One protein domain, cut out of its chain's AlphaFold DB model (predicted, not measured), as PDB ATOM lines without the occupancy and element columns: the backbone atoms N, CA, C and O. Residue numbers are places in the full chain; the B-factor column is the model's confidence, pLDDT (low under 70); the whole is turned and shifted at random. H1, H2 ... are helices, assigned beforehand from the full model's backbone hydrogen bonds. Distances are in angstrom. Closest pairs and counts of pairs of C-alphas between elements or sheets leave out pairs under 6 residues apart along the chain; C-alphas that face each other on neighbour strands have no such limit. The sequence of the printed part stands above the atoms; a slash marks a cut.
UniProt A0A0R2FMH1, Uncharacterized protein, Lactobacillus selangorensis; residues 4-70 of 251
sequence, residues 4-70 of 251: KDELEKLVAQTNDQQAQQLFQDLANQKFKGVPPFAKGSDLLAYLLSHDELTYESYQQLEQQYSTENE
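What this domain is: This is residues 4 to 70 of the 251 residues of an uncharacterized protein of Lactobacillus selangorensis (UniProt A0A0R2FMH1). Look for a loosely closed bundle of three helices, H1, H2 and H3, their centres making a triangle, with the longest helix, H4, set off beyond H3. The 67 printed residues have four named helices, H1 to H4 along the chain, and no named strand: all helix. The whole is compact, radius of gyration of the C-alphas 11.7 A, spanning 28 by 26 by 19 A.

How they stand to each other: H4, residues 55 to 68, is close to but not clearly touching H3, residues 39 to 49; C-alphas 55 and 48 come closest, 6.9 A. H3 and H2, residues 17 to 27, touch as a hairpin, closest at C-alphas 39 and 26, 5.7 A. H2 and H1, residues 4 to 13, form another, closest at C-alphas 20 and 11, 6.1 A. H4 is apart from H1 and H2. Every helix has each O i to N i+4 pair within hydrogen-bond range.

Where its parts are: From C-alpha 55 at (215.135, 192.147, 258.134), H4 runs 19.9 A to C-alpha 68 at (197.306, 200.631, 260.507). H3 measures 14.9 A, H2 15.1 A, H1 14.4 A.

The domain as a whole: The printed part has no cut. The link from H2 to H3 is long; pLDDT is under 70 at residues 29 to 37 and 39.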
ATOM      1  N   LYS A   4     203.746 203.958 250.516       78.25
ATOM      2  CA  LYS A   4     204.508 204.835 249.616       78.25
ATOM      3  C   LYS A   4     205.294 205.915 250.371       78.25
ATOM      4  O   LYS A   4     206.443 206.143 250.021       78.25
ATOM      5  N   ASP A   5     204.694 206.544 251.376       81.69
ATOM      6  CA  ASP A   5     205.304 207.665 252.099       81.69
ATOM      7  C   ASP A   5     206.462 207.168 252.973       81.69
ATOM      8  O   ASP A   5     207.465 207.851 253.143       81.69
ATOM      9  N   GLU A   6     206.353 205.944 253.493       83.12
ATOM     10  CA  GLU A   6     207.427 205.327 254.273       83.12
ATOM     11  C   GLU A   6     208.583 204.864 253.380       83.12
ATOM     12  O   GLU A   6     209.748 205.100 253.693       83.12
ATOM     13  N   LEU A   7     208.270 204.301 252.208       84.50
ATOM     14  CA  LEU A   7     209.272 203.993 251.187       84.50
ATOM     15  C   LEU A   7     209.991 205.255 250.693       84.50
ATOM     16  O   LEU A   7     211.186 205.197 250.431       84.50
ATOM     17  N   GLU A   8     209.297 206.389 250.594       87.25
ATOM     18  CA  GLU A   8     209.908 207.672 250.237       87.25
ATOM     19  C   GLU A   8     210.955 208.101 251.265       87.25
ATOM     20  O   GLU A   8     212.070 208.461 250.890       87.25
ATOM     21  N   LYS A   9     210.624 208.016 252.561       87.38
ATOM     22  CA  LYS A   9     211.563 208.343 253.643       87.38
ATOM     23  C   LYS A   9     212.781 207.428 253.628       87.38
ATOM     24  O   LYS A   9     213.893 207.933 253.729       87.38
ATOM     25  N   LEU A  10     212.573 206.116 253.483       86.56
ATOM     26  CA  LEU A  10     213.663 205.141 253.404       86.56
ATOM     27  C   LEU A  10     214.574 205.452 252.215       86.56
ATOM     28  O   LEU A  10     215.776 205.610 252.386       86.56
ATOM     29  N   VAL A  11     214.005 205.643 251.023       86.75
ATOM     30  CA  VAL A  11     214.771 205.956 249.808       86.75
ATOM     31  C   VAL A  11     215.520 207.282 249.930       86.75
ATOM     32  O   VAL A  11     216.664 207.362 249.490       86.75
ATOM     33  N   ALA A  12     214.922 208.299 250.557       87.44
ATOM     34  CA  ALA A  12     215.562 209.593 250.799       87.44
ATOM     35  C   ALA A  12     216.736 209.522 251.792       87.44
ATOM     36  O   ALA A  12     217.591 210.407 251.783       87.44
ATOM     37  N   GLN A  13     216.780 208.496 252.647       86.50
ATOM     38  CA  GLN A  13     217.911 208.230 253.540       86.50
ATOM     39  C   GLN A  13     219.055 207.500 252.821       86.50
ATOM     40  O   GLN A  13     220.197 207.584 253.270       86.50
ATOM     41  N   THR A  14     218.773 206.853 251.685       80.62
ATOM     42  CA  THR A  14     219.793 206.242 250.821       80.62
ATOM     43  C   THR A  14     220.399 207.277 249.862       80.62
ATOM     44  O   THR A  14     219.706 208.157 249.344       80.62
ATOM     45  N   ASN A  15     221.685 207.132 249.530       79.69
ATOM     46  CA  ASN A  15     222.305 207.845 248.399       79.69
ATOM     47  C   ASN A  15     222.270 207.016 247.096       79.69
ATOM     48  O   ASN A  15     222.981 207.331 246.139       79.69
ATOM     49  N   ASP A  16     221.470 205.948 247.052       87.38
ATOM     50  CA  ASP A  16     221.452 204.991 245.951       87.38
ATOM     51  C   ASP A  16     220.543 205.464 244.801       87.38
ATOM     52  O   ASP A  16     219.314 205.541 244.911       87.38
ATOM     53  N   GLN A  17     221.157 205.750 243.649       87.81
ATOM     54  CA  GLN A  17     220.451 206.178 242.439       87.81
ATOM     55  C   GLN A  17     219.456 205.132 241.919       87.81
ATOM     56  O   GLN A  17     218.415 205.496 241.369       87.81
ATOM     57  N   GLN A  18     219.739 203.842 242.091       85.94
ATOM     58  CA  GLN A  18     218.857 202.764 241.660       85.94
ATOM     59  C   GLN A  18     217.628 202.666 242.572       85.94
ATOM     60  O   GLN A  18     216.515 202.501 242.065       85.94
ATOM     61  N   ALA A  19     217.789 202.846 243.889       84.94
ATOM     62  CA  ALA A  19     216.664 202.926 244.826       84.94
ATOM     63  C   ALA A  19     215.753 204.125 244.502       84.94
ATOM     64  O   ALA A  19     214.528 203.982 244.416       84.94
ATOM     65  N   GLN A  20     216.350 205.286 244.216       86.94
ATOM     66  CA  GLN A  20     215.627 206.485 243.776       86.94
ATOM     67  C   GLN A  20     214.871 206.251 242.460       86.94
ATOM     68  O   GLN A  20     213.698 206.616 242.346       86.94
ATOM     69  N   GLN A  21     215.496 205.595 241.477       86.12
ATOM     70  CA  GLN A  21     214.853 205.267 240.204       86.12
ATOM     71  C   GLN A  21     213.681 204.289 240.387       86.12
ATOM     72  O   GLN A  21     212.609 204.494 239.813       86.12
ATOM     73  N   LEU A  22     213.846 203.254 241.216       83.69
ATOM     74  CA  LEU A  22     212.780 202.298 241.533       83.69
ATOM     75  C   LEU A  22     211.591 202.976 242.225       83.69
ATOM     76  O   LEU A  22     210.438 202.688 241.888       83.69
ATOM     77  N   PHE A  23     211.851 203.913 243.141       84.12
ATOM     78  CA  PHE A  23     210.802 204.707 243.775       84.12
ATOM     79  C   PHE A  23     210.070 205.613 242.775       84.12
ATOM     80  O   PHE A  23     208.838 205.675 242.785       84.12
ATOM     81  N   GLN A  24     210.789 206.269 241.857       83.06
ATOM     82  CA  GLN A  24     210.158 207.064 240.798       83.06
ATOM     83  C   GLN A  24     209.278 206.209 239.875       83.06
ATOM     84  O   GLN A  24     208.192 206.642 239.481       83.06
ATOM     85  N   ASP A  25     209.700 204.990 239.542       79.81
ATOM     86  CA  ASP A  25     208.894 204.061 238.747       79.81
ATOM     87  C   ASP A  25     207.600 203.661 239.472       79.81
ATOM     88  O   ASP A  25     206.527 203.636 238.853       79.81
ATOM     89  N   LEU A  26     207.692 203.386 240.782       76.81
ATOM     90  CA  LEU A  26     206.547 203.114 241.654       76.81
ATOM     91  C   LEU A  26     205.585 204.311 241.681       76.81
ATOM     92  O   LEU A  26     204.382 204.147 241.465       76.81
ATOM     93  N   ALA A  27     206.110 205.519 241.905       73.25
ATOM     94  CA  ALA A  27     205.325 206.747 241.990       73.25
ATOM     95  C   ALA A  27     204.599 207.076 240.677       73.25
ATOM     96  O   ALA A  27     203.453 207.526 240.704       73.25
ATOM     97  N   ASN A  28     205.232 206.798 239.536       70.62
ATOM     98  CA  ASN A  28     204.665 207.047 238.212       70.62
ATOM     99  C   ASN A  28     203.661 205.975 237.752       70.62
ATOM    100  O   ASN A  28     203.160 206.073 236.632       70.62
ATOM    101  N   GLN A  29     203.382 204.946 238.569       64.50
ATOM    102  CA  GLN A  29     202.476 203.828 238.250       64.50
ATOM    103  C   GLN A  29     202.749 203.194 236.871       64.50
ATOM    104  O   GLN A  29     201.851 202.645 236.231       64.50
ATOM    105  N   LYS A  30     203.999 203.270 236.388       53.16
ATOM    106  CA  LYS A  30     204.349 202.904 235.007       53.16
ATOM    107  C   LYS A  30     204.243 201.400 234.736       53.16
ATOM    108  O   LYS A  30     204.273 201.009 233.573       53.16
ATOM    109  N   PHE A  31     204.061 200.561 235.761       50.25
ATOM    110  CA  PHE A  31     203.920 199.112 235.610       50.25
ATOM    111  C   PHE A  31     202.839 198.488 236.494       50.25
ATOM    112  O   PHE A  31     202.609 198.878 237.637       50.25
ATOM    113  N   LYS A  32     202.206 197.458 235.928       55.62
ATOM    114  CA  LYS A  32     201.156 196.638 236.533       55.62
ATOM    115  C   LYS A  32     201.771 195.340 237.049       55.62
ATOM    116  O   LYS A  32     201.787 194.345 236.334       55.62
ATOM    117  N   GLY A  33     202.332 195.377 238.253       55.97
ATOM    118  CA  GLY A  33     202.781 194.166 238.945       55.97
ATOM    119  C   GLY A  33     201.615 193.464 239.644       55.97
ATOM    120  O   GLY A  33     200.656 194.114 240.063       55.97
ATOM    121  N   VAL A  34     201.702 192.142 239.777       58.44
ATOM    122  CA  VAL A  34     200.800 191.336 240.610       58.44
ATOM    123  C   VAL A  34     201.605 190.883 241.832       58.44
ATOM    124  O   VAL A  34     202.765 190.502 241.658       58.44
ATOM    125  N   PRO A  35     201.047 190.922 243.057       56.59
ATOM    126  CA  PRO A  35     201.716 190.345 244.219       56.59
ATOM    127  C   PRO A  35     202.188 188.900 243.945       56.59
ATOM    128  O   PRO A  35     201.446 188.148 243.308       56.59
ATOM    129  N   PRO A  36     203.391 188.496 244.395       58.34
ATOM    130  CA  PRO A  36     204.313 189.232 245.268       58.34
ATOM    131  C   PRO A  36     205.335 190.117 244.528       58.34
ATOM    132  O   PRO A  36     206.168 190.722 245.183       58.34
ATOM    133  N   PHE A  37     205.289 190.225 243.197       65.62
ATOM    134  CA  PHE A  37     206.261 190.981 242.384       65.62
ATOM    135  C   PHE A  37     205.700 192.342 241.940       65.62
ATOM    136  O   PHE A  37     205.754 192.735 240.772       65.62
ATOM    137  N   ALA A  38     205.053 193.047 242.869       70.31
ATOM    138  CA  ALA A  38     204.665 194.437 242.655       70.31
ATOM    139  C   ALA A  38     205.872 195.355 242.909       70.31
ATOM    140  O   ALA A  38     206.731 195.023 243.714       70.31
ATOM    141  N   LYS A  39     205.927 196.550 242.300       69.25
ATOM    142  CA  LYS A  39     207.082 197.467 242.445       69.25
ATOM    143  C   LYS A  39     207.418 197.843 243.894       69.25
ATOM    144  O   LYS A  39     208.577 198.099 244.195       69.25
ATOM    145  N   GLY A  40     206.426 197.862 244.788       74.06
ATOM    146  CA  GLY A  40     206.676 198.028 246.223       74.06
ATOM    147  C   GLY A  40     207.488 196.865 246.799       74.06
ATOM    148  O   GLY A  40     208.439 197.088 247.535       74.06
ATOM    149  N   SER A  41     207.167 195.636 246.399       80.62
ATOM    150  CA  SER A  41     207.918 194.434 246.758       80.62
ATOM    151  C   SER A  41     209.305 194.403 246.117       80.62
ATOM    152  O   SER A  41     210.252 194.035 246.800       80.62
ATOM    153  N   ASP A  42     209.451 194.843 244.861       81.25
ATOM    154  CA  ASP A  42     210.766 194.964 244.210       81.25
ATOM    155  C   ASP A  42     211.667 195.954 244.958       81.25
ATOM    156  O   ASP A  42     212.840 195.671 245.182       81.25
ATOM    157  N   LEU A  43     211.121 197.108 245.363       85.38
ATOM    158  CA  LEU A  43     211.863 198.112 246.124       85.38
ATOM    159  C   LEU A  43     212.238 197.587 247.514       85.38
ATOM    160  O   LEU A  43     213.386 197.721 247.914       85.38
ATOM    161  N   LEU A  44     211.309 196.945 248.229       88.56
ATOM    162  CA  LEU A  44     211.602 196.325 249.525       88.56
ATOM    163  C   LEU A  44     212.675 195.236 249.404       88.56
ATOM    164  O   LEU A  44     213.594 195.197 250.214       88.56
ATOM    165  N   ALA A  45     212.594 194.387 248.374       89.56
ATOM    166  CA  ALA A  45     213.597 193.367 248.098       89.56
ATOM    167  C   ALA A  45     214.962 193.984 247.758       89.56
ATOM    168  O   ALA A  45     215.978 193.492 248.239       89.56
ATOM    169  N   TYR A  46     214.982 195.071 246.979       90.88
ATOM    170  CA  TYR A  46     216.200 195.809 246.654       90.88
ATOM    171  C   TYR A  46     216.846 196.406 247.908       90.88
ATOM    172  O   TYR A  46     218.040 196.225 248.121       90.88
ATOM    173  N   LEU A  47     216.065 197.081 248.755       90.81
ATOM    174  CA  LEU A  47     216.566 197.673 249.998       90.81
ATOM    175  C   LEU A  47     217.102 196.596 250.954       90.81
ATOM    176  O   LEU A  47     218.170 196.775 251.534       90.81
ATOM    177  N   LEU A  48     216.411 195.454 251.059       92.56
ATOM    178  CA  LEU A  48     216.872 194.295 251.833       92.56
ATOM    179  C   LEU A  48     218.186 193.721 251.290       92.56
ATOM    180  O   LEU A  48     219.064 193.367 252.068       92.56
ATOM    181  N   SER A  49     218.337 193.606 249.965       93.62
ATOM    182  CA  SER A  49     219.533 193.010 249.355       93.62
ATOM    183  C   SER A  49     220.771 193.907 249.377       93.62
ATOM    184  O   SER A  49     221.854 193.423 249.064       93.62
ATOM    185  N   HIS A  50     220.609 195.197 249.681       90.62
ATOM    186  CA  HIS A  50     221.692 196.187 249.736       90.62
ATOM    187  C   HIS A  50     221.948 196.693 251.163       90.62
ATOM    188  O   HIS A  50     222.620 197.704 251.334       90.62
ATOM    189  N   ASP A  51     221.411 196.004 252.177       89.44
ATOM    190  CA  ASP A  51     221.542 196.350 253.599       89.44
ATOM    191  C   ASP A  51     221.011 197.758 253.973       89.44
ATOM    192  O   ASP A  51     221.261 198.249 255.073       89.44
ATOM    193  N   GLU A  52     220.220 198.386 253.095       89.88
ATOM    194  CA  GLU A  52     219.538 199.673 253.328       89.88
ATOM    195  C   GLU A  52     218.262 199.496 254.178       89.88
ATOM    196  O   GLU A  52     217.767 200.433 254.803       89.88
ATOM    197  N   LEU A  53     217.718 198.275 254.223       91.00
ATOM    198  CA  LEU A  53     216.640 197.867 255.120       91.00
ATOM    199  C   LEU A  53     217.041 196.556 255.794       91.00
ATOM    200  O   LEU A  53     217.281 195.558 255.120       91.00
ATOM    201  N   THR A  54     217.083 196.527 257.125       93.88
ATOM    202  CA  THR A  54     217.333 195.271 257.847       93.88
ATOM    203  C   THR A  54     216.088 194.383 257.838       93.88
ATOM    204  O   THR A  54     214.960 194.872 257.743       93.88
ATOM    205  N   TYR A  55     216.269 193.069 258.001       93.69
ATOM    206  CA  TYR A  55     215.135 192.147 258.134       93.69
ATOM    207  C   TYR A  55     214.235 192.493 259.333       93.69
ATOM    208  O   TYR A  55     213.014 192.439 259.220       93.69
ATOM    209  N   GLU A  56     214.817 192.916 260.458       95.50
ATOM    210  CA  GLU A  56     214.051 193.343 261.634       95.50
ATOM    211  C   GLU A  56     213.193 194.580 261.326       95.50
ATOM    212  O   GLU A  56     211.990 194.585 261.592       95.50
ATOM    213  N   SER A  57     213.776 195.602 260.692       92.06
ATOM    214  CA  SER A  57     213.046 196.802 260.269       92.06
ATOM    215  C   SER A  57     211.955 196.486 259.242       92.06
ATOM    216  O   SER A  57     210.880 197.080 259.283       92.06
ATOM    217  N   TYR A  58     212.188 195.520 258.350       92.62
ATOM    218  CA  TYR A  58     211.166 195.027 257.425       92.62
ATOM    219  C   TYR A  58     209.976 194.401 258.164       92.62
ATOM    220  O   TYR A  58     208.831 194.730 257.854       92.62
ATOM    221  N   GLN A  59     210.218 193.548 259.164       93.81
ATOM    222  CA  GLN A  59     209.137 192.946 259.955       93.81
ATOM    223  C   GLN A  59     208.359 193.998 260.753       93.81
ATOM    224  O   GLN A  59     207.131 193.935 260.831       93.81
ATOM    225  N   GLN A  60     209.053 194.995 261.309       92.62
ATOM    226  CA  GLN A  60     208.413 196.127 261.982       92.62
ATOM    227  C   GLN A  60     207.519 196.914 261.015       92.62
ATOM    228  O   GLN A  60     206.372 197.214 261.349       92.62
ATOM    229  N   LEU A  61     208.001 197.180 259.796       89.56
ATOM    230  CA  LEU A  61     207.229 197.851 258.750       89.56
ATOM    231  C   LEU A  61     205.992 197.039 258.343       89.56
ATOM    232  O   LEU A  61     204.905 197.601 258.214       89.56
ATOM    233  N   GLU A  62     206.132 195.724 258.162       89.56
ATOM    234  CA  GLU A  62     205.019 194.821 257.848       89.56
ATOM    235  C   GLU A  62     203.960 194.827 258.958       89.56
ATOM    236  O   GLU A  62     202.762 194.954 258.679       89.56
ATOM    237  N   GLN A  63     204.389 194.729 260.218       89.00
ATOM    238  CA  GLN A  63     203.497 194.747 261.374       89.00
ATOM    239  C   GLN A  63     202.775 196.090 261.497       89.00
ATOM    240  O   GLN A  63     201.557 196.119 261.696       89.00
ATOM    241  N   GLN A  64     203.501 197.199 261.351       87.62
ATOM    242  CA  GLN A  64     202.931 198.540 261.396       87.62
ATOM    243  C   GLN A  64     201.930 198.741 260.256       87.62
ATOM    244  O   GLN A  64     200.799 199.161 260.495       87.62
ATOM    245  N   TYR A  65     202.301 198.368 259.027       86.50
ATOM    246  CA  TYR A  65     201.403 198.435 257.879       86.50
ATOM    247  C   TYR A  65     200.143 197.605 258.122       86.50
ATOM    248  O   TYR A  65     199.041 198.110 257.945       86.50
ATOM    249  N   SER A  66     200.274 196.366 258.589       85.06
ATOM    250  CA  SER A  66     199.124 195.492 258.845       85.06
ATOM    251  C   SER A  66     198.208 196.027 259.948       85.06
ATOM    252  O   SER A  66     196.990 195.903 259.845       85.06
ATOM    253  N   THR A  67     198.782 196.645 260.983       86.06
ATOM    254  CA  THR A  67     198.032 197.225 262.108       86.06
ATOM    255  C   THR A  67     197.270 198.475 261.683       86.06
ATOM    256  O   THR A  67     196.089 198.614 261.978       86.06
ATOM    257  N   GLU A  68     197.920 199.377 260.951       84.50
ATOM    258  CA  GLU A  68     197.306 200.631 260.507       84.50
ATOM    259  C   GLU A  68     196.333 200.454 259.331       84.50
ATOM    260  O   GLU A  68     195.603 201.379 258.989       84.50
ATOM    261  N   ASN A  69     196.330 199.275 258.708       86.75
ATOM    262  CA  ASN A  69     195.488 198.925 257.568       86.75
ATOM    263  C   ASN A  69     194.635 197.682 257.880       86.75
ATOM    264  O   ASN A  69     194.477 196.796 257.036       86.75
ATOM    265  N   GLU A  70     194.100 197.598 259.105       87.94
ATOM    266  CA  GLU A  70     193.426 196.403 259.637       87.94
ATOM    267  C   GLU A  70     192.295 195.875 258.740       87.94
ATOM    268  O   GLU A  70     192.057 194.662 258.671       87.94
TER     269      GLU A  70